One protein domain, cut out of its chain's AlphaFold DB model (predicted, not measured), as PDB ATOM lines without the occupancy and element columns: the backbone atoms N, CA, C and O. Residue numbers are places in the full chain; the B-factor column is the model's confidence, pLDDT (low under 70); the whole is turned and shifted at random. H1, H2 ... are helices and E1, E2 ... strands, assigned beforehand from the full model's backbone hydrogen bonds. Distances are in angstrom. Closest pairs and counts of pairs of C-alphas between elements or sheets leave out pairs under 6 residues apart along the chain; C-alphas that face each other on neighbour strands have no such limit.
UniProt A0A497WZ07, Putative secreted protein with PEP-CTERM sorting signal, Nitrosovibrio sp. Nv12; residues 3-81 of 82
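Overview. This is residues 3 to 81 of the 82 residues of the protein "Putative secreted protein with PEP-CTERM sorting signal" of Nitrosovibrio sp. Nv12 (UniProt A0A497WZ07). A small body of two strand hairpins, the long one of E3 and E4 and the short one of E1 and E2 packing on E3, has one long helix, H1, sticking out from it as an arm. This arm makes much of the length, and a loop at residues 13 to 18 sticks out of the body as well. The printed part has 79 residues, with four named strands and then one named helix, in the order E1 E2 E3 E4 H1; each hairpin is an antiparallel sheet of two strands, and the class is mixed, helices and strands. The whole is extended, with a radius of gyration of the C-alphas of 23.1 A and spans of 78 by 23 by 17 A.

Along the chain. E3, the longest strand by residues, is residues 32 to 40 and measures 20.5 A from first to last C-alpha; C-alpha 32 is at (17.406, -47.557, -42.123). E4 is residues 46 to 52, 18.2 A long. E1 is residues 3 to 5, 7.0 A long, and begins with C-alpha 3 at (10.547, -36.707, -53.960). E2 is residues 8 to 11, 10.2 A long. H1 is residues 58 to 79, 32.3 A long, and ends with C-alpha 79 at (43.778, -52.657, -3.705).

Arrangement. E3 and E4 form a hairpin, antiparallel at 157 degrees between their directions, with N 33 and O 51 at 2.9 A and N 38 and O 47 at 2.8 A, within hydrogen-bond range. E3 bends by 62 degrees at residue 36. The closest C-alphas of E2 and E3 are those of Arg 8 and Phe 35, 4.0 A apart. The closest C-alphas of E1 and E3 are those of Gly 3 and Ala 37, 4.8 A apart. E1 and E2 form the other hairpin, antiparallel at 132 degrees, with N 5 and O 8 within hydrogen-bond range at 2.9 A. Residues 10 to 11 of E2 also pair, antiparallel, with residues 20 to 21. E1 and E4 are apart. H1 is apart from E1, E2 and E3, and in it every O i to N i+4 pair is within hydrogen-bond range.

Size, cuts and confidence. The C-alphas farthest apart are those of Pro 14 and Leu 81, 78.2 A. Residues 56 to 81, of which 58 to 79 belong to H1, stand free; without the stretches that stand free, the body has 47 residues and spans 36 by 21 by 16 A. The link from E2 to E3 is long, with 20 residues; the other three are tight. The printed part has no cut. Its mean pLDDT is 93.8, and no printed residue is under 70.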
ATOM      1  N   GLY A   3      10.070 -37.799 -54.801       96.25
ATOM      2  CA  GLY A   3      10.547 -36.707 -53.960       96.25
ATOM      3  C   GLY A   3      10.544 -37.053 -52.475       96.25
ATOM      4  O   GLY A   3      10.415 -38.218 -52.092       96.25
ATOM      5  N   GLU A   4      10.661 -36.017 -51.651       96.06
ATOM      6  CA  GLU A   4      10.711 -36.091 -50.192       96.06
ATOM      7  C   GLU A   4       9.524 -35.356 -49.558       96.06
ATOM      8  O   GLU A   4       9.118 -34.277 -49.996       96.06
ATOM      9  N   SER A   5       8.942 -35.964 -48.523       94.38
ATOM     10  CA  SER A   5       7.982 -35.311 -47.636       94.38
ATOM     11  C   SER A   5       8.137 -35.823 -46.208       94.38
ATOM     12  O   SER A   5       8.075 -37.030 -45.967       94.38
ATOM     13  N   ASN A   6       8.276 -34.906 -45.246       93.25
ATOM     14  CA  ASN A   6       8.473 -35.224 -43.826       93.25
ATOM     15  C   ASN A   6       9.651 -36.182 -43.588       93.25
ATOM     16  O   ASN A   6       9.566 -37.101 -42.772       93.25
ATOM     17  N   ASN A   7      10.745 -35.965 -44.314       92.88
ATOM     18  CA  ASN A   7      11.960 -36.760 -44.279       92.88
ATOM     19  C   ASN A   7      11.732 -38.222 -44.708       92.88
ATOM     20  O   ASN A   7      12.391 -39.135 -44.201       92.88
ATOM     21  N   ARG A   8      10.760 -38.444 -45.606       95.44
ATOM     22  CA  ARG A   8      10.431 -39.748 -46.190       95.44
ATOM     23  C   ARG A   8      10.362 -39.657 -47.708       95.44
ATOM     24  O   ARG A   8       9.676 -38.798 -48.261       95.44
ATOM     25  N   ALA A   9      11.026 -40.600 -48.359       97.81
ATOM     26  CA  ALA A   9      10.995 -40.765 -49.801       97.81
ATOM     27  C   ALA A   9       9.614 -41.254 -50.262       97.81
ATOM     28  O   ALA A   9       9.069 -42.209 -49.704       97.81
ATOM     29  N   PHE A  10       9.059 -40.649 -51.312       97.44
ATOM     30  CA  PHE A  10       7.787 -41.077 -51.896       97.44
ATOM     31  C   PHE A  10       7.839 -41.193 -53.421       97.44
ATOM     32  O   PHE A  10       8.640 -40.554 -54.104       97.44
ATOM     33  N   ILE A  11       6.896 -41.966 -53.961       96.56
ATOM     34  CA  ILE A  11       6.484 -41.930 -55.366       96.56
ATOM     35  C   ILE A  11       5.038 -41.443 -55.457       96.56
ATOM     36  O   ILE A  11       4.214 -41.758 -54.604       96.56
ATOM     37  N   THR A  12       4.714 -40.641 -56.466       95.88
ATOM     38  CA  THR A  12       3.355 -40.116 -56.654       95.88
ATOM     39  C   THR A  12       2.966 -39.997 -58.127       95.88
ATOM     40  O   THR A  12       3.828 -39.905 -59.016       95.88
ATOM     41  N   GLY A  13       1.658 -40.001 -58.379       95.06
ATOM     42  CA  GLY A  13       1.053 -39.788 -59.684       95.06
ATOM     43  C   GLY A  13       0.958 -38.308 -60.077       95.06
ATOM     44  O   GLY A  13       1.493 -37.425 -59.398       95.06
ATOM     45  N   PRO A  14       0.283 -38.010 -61.201       95.19
ATOM     46  CA  PRO A  14       0.047 -36.640 -61.642       95.19
ATOM     47  C   PRO A  14      -0.612 -35.798 -60.544       95.19
ATOM     48  O   PRO A  14      -1.507 -36.268 -59.842       95.19
ATOM     49  N   ASN A  15      -0.171 -34.547 -60.401       93.06
ATOM     50  CA  ASN A  15      -0.668 -33.598 -59.395       93.06
ATOM     51  C   ASN A  15      -0.545 -34.079 -57.935       93.06
ATOM     52  O   ASN A  15      -1.282 -33.613 -57.071       93.06
ATOM     53  N   GLY A  16       0.358 -35.023 -57.648       91.75
ATOM     54  CA  GLY A  16       0.553 -35.545 -56.296       91.75
ATOM     55  C   GLY A  16      -0.488 -36.581 -55.853       91.75
ATOM     56  O   GLY A  16      -0.480 -36.994 -54.693       91.75
ATOM     57  N   VAL A  17      -1.373 -37.026 -56.751       96.38
ATOM     58  CA  VAL A  17      -2.391 -38.041 -56.444       96.38
ATOM     59  C   VAL A  17      -1.749 -39.420 -56.286       96.38
ATOM     60  O   VAL A  17      -0.920 -39.826 -57.097       96.38
ATOM     61  N   GLY A  18      -2.177 -40.172 -55.268       95.31
ATOM     62  CA  GLY A  18      -1.700 -41.541 -55.040       95.31
ATOM     63  C   GLY A  18      -0.281 -41.611 -54.472       95.31
ATOM     64  O   GLY A  18       0.462 -42.537 -54.791       95.31
ATOM     65  N   MET A  19       0.107 -40.628 -53.653       95.62
ATOM     66  CA  MET A  19       1.412 -40.615 -52.996       95.62
ATOM     67  C   MET A  19       1.615 -41.874 -52.144       95.62
ATOM     68  O   MET A  19       0.809 -42.187 -51.270       95.62
ATOM     69  N   THR A  20       2.710 -42.578 -52.407       96.19
ATOM     70  CA  THR A  20       3.110 -43.814 -51.741       96.19
ATOM     71  C   THR A  20       4.486 -43.616 -51.121       96.19
ATOM     72  O   THR A  20       5.430 -43.243 -51.813       96.19
ATOM     73  N   ASP A  21       4.594 -43.859 -49.819       96.56
ATOM     74  CA  ASP A  21       5.870 -43.866 -49.102       96.56
ATOM     75  C   ASP A  21       6.695 -45.095 -49.488       96.56
ATOM     76  O   ASP A  21       6.208 -46.219 -49.421       96.56
ATOM     77  N   LEU A  22       7.953 -44.892 -49.875       96.75
ATOM     78  CA  LEU A  22       8.821 -45.990 -50.291       96.75
ATOM     79  C   LEU A  22       9.262 -46.866 -49.114       96.75
ATOM     80  O   LEU A  22       9.529 -48.048 -49.313       96.75
ATOM     81  N   ASN A  23       9.279 -46.333 -47.886       95.75
ATOM     82  CA  ASN A  23       9.638 -47.104 -46.693       95.75
ATOM     83  C   ASN A  23       8.622 -48.207 -46.363       95.75
ATOM     84  O   ASN A  23       8.960 -49.130 -45.631       95.75
ATOM     85  N   SER A  24       7.387 -48.130 -46.873       94.81
ATOM     86  CA  SER A  24       6.373 -49.170 -46.653       94.81
ATOM     87  C   SER A  24       6.388 -50.277 -47.710       94.81
ATOM     88  O   SER A  24       5.671 -51.265 -47.558       94.81
ATOM     89  N   LEU A  25       7.178 -50.124 -48.778       93.50
ATOM     90  CA  LEU A  25       7.217 -51.059 -49.907       93.50
ATOM     91  C   LEU A  25       8.347 -52.087 -49.813       93.50
ATOM     92  O   LEU A  25       8.331 -53.076 -50.544       93.50
ATOM     93  N   VAL A  26       9.337 -51.848 -48.954       91.38
ATOM     94  CA  VAL A  26      10.529 -52.686 -48.822       91.38
ATOM     95  C   VAL A  26      10.872 -52.900 -47.358       91.38
ATOM     96  O   VAL A  26      10.803 -51.981 -46.546       91.38
ATOM     97  N   GLU A  27      11.281 -54.119 -47.024       94.25
ATOM     98  CA  GLU A  27      11.901 -54.392 -45.732       94.25
ATOM     99  C   GLU A  27      13.339 -53.873 -45.755       94.25
ATOM    100  O   GLU A  27      14.137 -54.233 -46.625       94.25
ATOM    101  N   LEU A  28      13.663 -53.001 -44.804       91.50
ATOM    102  CA  LEU A  28      14.978 -52.388 -44.679       91.50
ATOM    103  C   LEU A  28      15.682 -52.899 -43.418       91.50
ATOM    104  O   LEU A  28      15.015 -53.261 -42.444       91.50
ATOM    105  N   PRO A  29      17.026 -52.887 -43.387       90.44
ATOM    106  CA  PRO A  29      17.763 -53.140 -42.157       90.44
ATOM    107  C   PRO A  29      17.313 -52.197 -41.036       90.44
ATOM    108  O   PRO A  29      16.967 -51.037 -41.287       90.44
ATOM    109  N   ALA A  30      17.367 -52.674 -39.792       87.06
ATOM    110  CA  ALA A  30      17.003 -51.875 -38.627       87.06
ATOM    111  C   ALA A  30      17.742 -50.524 -38.617       87.06
ATOM    112  O   ALA A  30      18.932 -50.446 -38.910       87.06
ATOM    113  N   GLY A  31      17.011 -49.452 -38.304       88.62
ATOM    114  CA  GLY A  31      17.550 -48.091 -38.297       88.62
ATOM    115  C   GLY A  31      17.700 -47.445 -39.679       88.62
ATOM    116  O   GLY A  31      18.106 -46.286 -39.746       88.62
ATOM    117  N   THR A  32      17.365 -48.134 -40.771       93.44
ATOM    118  CA  THR A  32      17.406 -47.557 -42.123       93.44
ATOM    119  C   THR A  32      16.098 -46.847 -42.454       93.44
ATOM    120  O   THR A  32      15.019 -47.404 -42.270       93.44
ATOM    121  N   VAL A  33      16.198 -45.630 -42.985       95.25
ATOM    122  CA  VAL A  33      15.067 -44.843 -43.495       95.25
ATOM    123  C   VAL A  33      15.436 -44.284 -44.861       95.25
ATOM    124  O   VAL A  33      16.466 -43.625 -44.999       95.25
ATOM    125  N   LEU A  34      14.593 -44.523 -45.863       97.25
ATOM    126  CA  LEU A  34      14.653 -43.849 -47.157       97.25
ATOM    127  C   LEU A  34      14.045 -42.460 -46.986       97.25
ATOM    128  O   LEU A  34      12.828 -42.328 -46.824       97.25
ATOM    129  N   PHE A  35      14.883 -41.432 -46.971       96.81
ATOM    130  CA  PHE A  35      14.424 -40.080 -46.652       96.81
ATOM    131  C   PHE A  35      14.244 -39.198 -47.877       96.81
ATOM    132  O   PHE A  35      13.442 -38.276 -47.821       96.81
ATOM    133  N   ASP A  36      14.924 -39.499 -48.981       97.50
ATOM    134  CA  ASP A  36      14.827 -38.726 -50.215       97.50
ATOM    135  C   ASP A  36      14.835 -39.653 -51.434       97.50
ATOM    136  O   ASP A  36      15.568 -40.645 -51.463       97.50
ATOM    137  N   ALA A  37      14.012 -39.341 -52.429       97.69
ATOM    138  CA  ALA A  37      14.008 -40.006 -53.724       97.69
ATOM    139  C   ALA A  37      14.467 -39.003 -54.785       97.69
ATOM    140  O   ALA A  37      13.736 -38.090 -55.160       97.69
ATOM    141  N   VAL A  38      15.695 -39.204 -55.252       96.75
ATOM    142  CA  VAL A  38      16.476 -38.222 -56.013       96.75
ATOM    143  C   VAL A  38      16.117 -38.238 -57.491       96.75
ATOM    144  O   VAL A  38      16.092 -37.190 -58.131       96.75
ATOM    145  N   ASP A  39      15.864 -39.425 -58.045       96.62
ATOM    146  CA  ASP A  39      15.575 -39.574 -59.470       96.62
ATOM    147  C   ASP A  39      14.792 -40.859 -59.770       96.62
ATOM    148  O   ASP A  39      14.788 -41.808 -58.980       96.62
ATOM    149  N   ILE A  40      14.132 -40.896 -60.925       96.31
ATOM    150  CA  ILE A  40      13.406 -42.051 -61.457       96.31
ATOM    151  C   ILE A  40      13.601 -42.150 -62.971       96.31
ATOM    152  O   ILE A  40      13.509 -41.156 -63.684       96.31
ATOM    153  N   ASN A  41      13.811 -43.360 -63.490       95.75
ATOM    154  CA  ASN A  41      13.964 -43.591 -64.930       95.75
ATOM    155  C   ASN A  41      12.768 -44.335 -65.560       95.75
ATOM    156  O   ASN A  41      11.899 -44.873 -64.872       95.75
ATOM    157  N   ASN A  42      12.735 -44.412 -66.898       96.56
ATOM    158  CA  ASN A  42      11.665 -45.085 -67.654       96.56
ATOM    159  C   ASN A  42      11.576 -46.606 -67.427       96.56
ATOM    160  O   ASN A  42      10.593 -47.214 -67.843       96.56
ATOM    161  N   ALA A  43      12.568 -47.226 -66.783       97.38
ATOM    162  CA  ALA A  43      12.507 -48.629 -66.373       97.38
ATOM    163  C   ALA A  43      11.810 -48.818 -65.010       97.38
ATOM    164  O   ALA A  43      11.696 -49.945 -64.538       97.38
ATOM    165  N   GLY A  44      11.354 -47.735 -64.369       92.19
ATOM    166  CA  GLY A  44      10.711 -47.774 -63.055       92.19
ATOM    167  C   GLY A  44      11.696 -47.909 -61.891       92.19
ATOM    168  O   GLY A  44      11.283 -48.232 -60.781       92.19
ATOM    169  N   GLN A  45      12.990 -47.673 -62.123       95.38
ATOM    170  CA  GLN A  45      13.990 -47.658 -61.058       95.38
ATOM    171  C   GLN A  45      14.007 -46.285 -60.397       95.38
ATOM    172  O   GLN A  45      14.024 -45.271 -61.094       95.38
ATOM    173  N   VAL A  46      14.046 -46.268 -59.067       95.88
ATOM    174  CA  VAL A  46      14.130 -45.048 -58.262       95.88
ATOM    175  C   VAL A  46      15.470 -45.025 -57.539       95.88
ATOM    176  O   VAL A  46      15.840 -45.999 -56.884       95.88
ATOM    177  N   VAL A  47      16.191 -43.914 -57.650       97.06
ATOM    178  CA  VAL A  47      17.397 -43.650 -56.862       97.06
ATOM    179  C   VAL A  47      16.974 -42.961 -55.570       97.06
ATOM    180  O   VAL A  47      16.274 -41.950 -55.606       97.06
ATOM    181  N   VAL A  48      17.397 -43.504 -54.428       97.19
ATOM    182  CA  VAL A  48      17.024 -43.010 -53.097       97.19
ATOM    183  C   VAL A  48      18.253 -42.758 -52.233       97.19
ATOM    184  O   VAL A  48      19.259 -43.460 -52.347       97.19
ATOM    185  N   LEU A  49      18.152 -41.779 -51.338       96.62
ATOM    186  CA  LEU A  49      19.073 -41.616 -50.223       96.62
ATOM    187  C   LEU A  49      18.491 -42.299 -48.990       96.62
ATOM    188  O   LEU A  49      17.315 -42.134 -48.650       96.62
ATOM    189  N   ALA A  50      19.342 -43.059 -48.311       95.44
ATOM    190  CA  ALA A  50      19.000 -43.751 -47.083       95.44
ATOM    191  C   ALA A  50      19.853 -43.219 -45.935       95.44
ATOM    192  O   ALA A  50      21.073 -43.095 -46.053       95.44
ATOM    193  N   SER A  51      19.218 -42.921 -44.809       93.75
ATOM    194  CA  SER A  51      19.906 -42.698 -43.546       93.75
ATOM    195  C   SER A  51      19.909 -44.013 -42.789       93.75
ATOM    196  O   SER A  51      18.849 -44.612 -42.619       93.75
ATOM    197  N   VAL A  52      21.074 -44.445 -42.323       91.50
ATOM    198  CA  VAL A  52      21.211 -45.631 -41.476       91.50
ATOM    199  C   VAL A  52      21.574 -45.150 -40.081       91.50
ATOM    200  O   VAL A  52      22.679 -44.655 -39.853       91.50
ATOM    201  N   GLN A  53      20.638 -45.257 -39.141       85.81
ATOM    202  CA  GLN A  53      20.955 -45.087 -37.732       85.81
ATOM    203  C   GLN A  53      21.840 -46.251 -37.308       85.81
ATOM    204  O   GLN A  53      21.412 -47.405 -37.299       85.81
ATOM    205  N   VAL A  54      23.086 -45.938 -36.958       77.81
ATOM    206  CA  VAL A  54      24.029 -46.917 -36.424       77.81
ATOM    207  C   VAL A  54      23.620 -47.214 -34.984       77.81
ATOM    208  O   VAL A  54      24.104 -46.593 -34.039       77.81
ATOM    209  N   ILE A  55      22.658 -48.116 -34.818       78.06
ATOM    210  CA  ILE A  55      22.252 -48.624 -33.510       78.06
ATOM    211  C   ILE A  55      23.317 -49.648 -33.105       78.06
ATOM    212  O   ILE A  55      23.531 -50.605 -33.853       78.06
ATOM    213  N   PRO A  56      24.029 -49.469 -31.974       84.50
ATOM    214  CA  PRO A  56      25.003 -50.458 -31.553       84.50
ATOM    215  C   PRO A  56      24.302 -51.796 -31.348       84.50
ATOM    216  O   PRO A  56      23.284 -51.878 -30.660       84.50
ATOM    217  N   GLU A  57      24.858 -52.844 -31.944       83.81
ATOM    218  CA  GLU A  57      24.331 -54.189 -31.766       83.81
ATOM    219  C   GLU A  57      24.262 -54.533 -30.268       83.81
ATOM    220  O   GLU A  57      25.156 -54.139 -29.504       83.81
ATOM    221  N   PRO A  58      23.269 -55.322 -29.817       85.94
ATOM    222  CA  PRO A  58      23.174 -55.758 -28.420       85.94
ATOM    223  C   PRO A  58      24.487 -56.354 -27.882       85.94
ATOM    224  O   PRO A  58      24.840 -56.185 -26.714       85.94
ATOM    225  N   GLN A  59      25.252 -57.003 -28.760       89.56
ATOM    226  CA  GLN A  59      26.556 -57.593 -28.467       89.56
ATOM    227  C   GLN A  59      27.628 -56.540 -28.133       89.56
ATOM    228  O   GLN A  59      28.440 -56.765 -27.237       89.56
ATOM    229  N   SER A  60      27.614 -55.374 -28.786       91.44
ATOM    230  CA  SER A  60      28.544 -54.269 -28.504       91.44
ATOM    231  C   SER A  60      28.321 -53.700 -27.103       91.44
ATOM    232  O   SER A  60      29.282 -53.429 -26.379       91.44
ATOM    233  N   TYR A  61      27.062 -53.600 -26.669       91.25
ATOM    234  CA  TYR A  61      26.734 -53.236 -25.288       91.25
ATOM    235  C   TYR A  61      27.179 -54.308 -24.290       91.25
ATOM    236  O   TYR A  61      27.752 -53.979 -23.250       91.25
ATOM    237  N   ALA A  62      26.962 -55.587 -24.610       95.12
ATOM    238  CA  ALA A  62      27.399 -56.692 -23.761       95.12
ATOM    239  C   ALA A  62      28.926 -56.704 -23.573       95.12
ATOM    240  O   ALA A  62      29.402 -56.858 -22.449       95.12
ATOM    241  N   LEU A  63      29.698 -56.475 -24.640       96.31
ATOM    242  CA  LEU A  63      31.158 -56.366 -24.574       96.31
ATOM    243  C   LEU A  63      31.617 -55.157 -23.757       96.31
ATOM    244  O   LEU A  63      32.534 -55.287 -22.948       96.31
ATOM    245  N   MET A  64      30.968 -54.000 -23.918       96.31
ATOM    246  CA  MET A  64      31.259 -52.817 -23.106       96.31
ATOM    247  C   MET A  64      31.043 -53.105 -21.614       96.31
ATOM    248  O   MET A  64      31.921 -52.827 -20.798       96.31
ATOM    249  N   LEU A  65      29.910 -53.719 -21.253       97.25
ATOM    250  CA  LEU A  65      29.614 -54.118 -19.874       97.25
ATOM    251  C   LEU A  65      30.625 -55.141 -19.348       97.25
ATOM    252  O   LEU A  65      31.141 -54.974 -18.243       97.25
ATOM    253  N   ALA A  66      30.956 -56.161 -20.142       97.75
ATOM    254  CA  ALA A  66      31.973 -57.147 -19.791       97.75
ATOM    255  C   ALA A  66      33.338 -56.484 -19.531       97.75
ATOM    256  O   ALA A  66      34.001 -56.793 -18.540       97.75
ATOM    257  N   GLY A  67      33.724 -55.516 -20.369       98.12
ATOM    258  CA  GLY A  67      34.929 -54.711 -20.194       98.12
ATOM    259  C   GLY A  67      34.917 -53.899 -18.896       98.12
ATOM    260  O   GLY A  67      35.885 -53.954 -18.137       98.12
ATOM    261  N   LEU A  68      33.821 -53.200 -18.584       98.19
ATOM    262  CA  LEU A  68      33.698 -52.442 -17.331       98.19
ATOM    263  C   LEU A  68      33.779 -53.347 -16.093       98.19
ATOM    264  O   LEU A  68      34.456 -52.999 -15.123       98.19
ATOM    265  N   ILE A  69      33.132 -54.515 -16.129       98.50
ATOM    266  CA  ILE A  69      33.196 -55.506 -15.044       98.50
ATOM    267  C   ILE A  69      34.642 -55.965 -14.833       98.50
ATOM    268  O   ILE A  69      35.125 -55.982 -13.698       98.50
ATOM    269  N   LEU A  70      35.351 -56.290 -15.917       98.38
ATOM    270  CA  LEU A  70      36.748 -56.711 -15.859       98.38
ATOM    271  C   LEU A  70      37.648 -55.616 -15.268       98.38
ATOM    272  O   LEU A  70      38.454 -55.898 -14.380       98.38
ATOM    273  N   VAL A  71      37.491 -54.366 -15.713       98.19
ATOM    274  CA  VAL A  71      38.255 -53.221 -15.192       98.19
ATOM    275  C   VAL A  71      38.009 -53.037 -13.693       98.19
ATOM    276  O   VAL A  71      38.967 -52.918 -12.924       98.19
ATOM    277  N   GLY A  72      36.749 -53.075 -13.254       97.06
ATOM    278  CA  GLY A  72      36.393 -52.982 -11.838       97.06
ATOM    279  C   GLY A  72      36.994 -54.116 -11.003       97.06
ATOM    280  O   GLY A  72      37.540 -53.876  -9.923       97.06
ATOM    281  N   PHE A  73      36.966 -55.346 -11.522       97.25
ATOM    282  CA  PHE A  73      37.571 -56.507 -10.873       97.25
ATOM    283  C   PHE A  73      39.090 -56.352 -10.704       97.25
ATOM    284  O   PHE A  73      39.615 -56.547  -9.605       97.25
ATOM    285  N   VAL A  74      39.800 -55.946 -11.762       96.75
ATOM    286  CA  VAL A  74      41.256 -55.730 -11.721       96.75
ATOM    287  C   VAL A  74      41.623 -54.612 -10.741       96.75
ATOM    288  O   VAL A  74      42.558 -54.776  -9.956       96.75
ATOM    289  N   ALA A  75      40.875 -53.504 -10.732       95.88
ATOM    290  CA  ALA A  75      41.096 -52.400  -9.798       95.88
ATOM    291  C   ALA A  75      40.895 -52.825  -8.333       95.88
ATOM    292  O   ALA A  75      41.707 -52.484  -7.472       95.88
ATOM    293  N   ARG A  76      39.851 -53.617  -8.046       95.38
ATOM    294  CA  ARG A  76      39.606 -54.169  -6.705       95.38
ATOM    295  C   ARG A  76      40.723 -55.110  -6.265       95.38
ATOM    296  O   ARG A  76      41.146 -55.035  -5.118       95.38
ATOM    297  N   ARG A  77      41.202 -55.981  -7.158       95.06
ATOM    298  CA  ARG A  77      42.273 -56.933  -6.835       95.06
ATOM    299  C   ARG A  77      43.583 -56.224  -6.496       95.06
ATOM    300  O   ARG A  77      44.246 -56.657  -5.564       95.06
ATOM    301  N   LYS A  78      43.937 -55.147  -7.207       89.31
ATOM    302  CA  LYS A  78      45.142 -54.354  -6.899       89.31
ATOM    303  C   LYS A  78      45.096 -53.788  -5.476       89.31
ATOM    304  O   LYS A  78      46.008 -54.046  -4.713       89.31
ATOM    305  N   ARG A  79      43.969 -53.187  -5.072       84.81
ATOM    306  CA  ARG A  79      43.778 -52.657  -3.705       84.81
ATOM    307  C   ARG A  79      43.818 -53.697  -2.579       84.81
ATOM    308  O   ARG A  79      43.918 -53.305  -1.430       84.81
ATOM    309  N   LEU A  80      43.622 -54.983  -2.875       85.38
ATOM    310  CA  LEU A  80      43.691 -56.059  -1.873       85.38
ATOM    311  C   LEU A  80      45.102 -56.647  -1.733       85.38
ATOM    312  O   LEU A  80      45.324 -57.461  -0.841       85.38
ATOM    313  N   LEU A  81      46.004 -56.316  -2.659       81.00
ATOM    314  CA  LEU A  81      47.387 -56.793  -2.686       81.00
ATOM    315  C   LEU A  81      48.392 -55.702  -2.278       81.00
ATOM    316  O   LEU A  81      49.568 -56.026  -2.125       81.00
TER     317      LEU A  81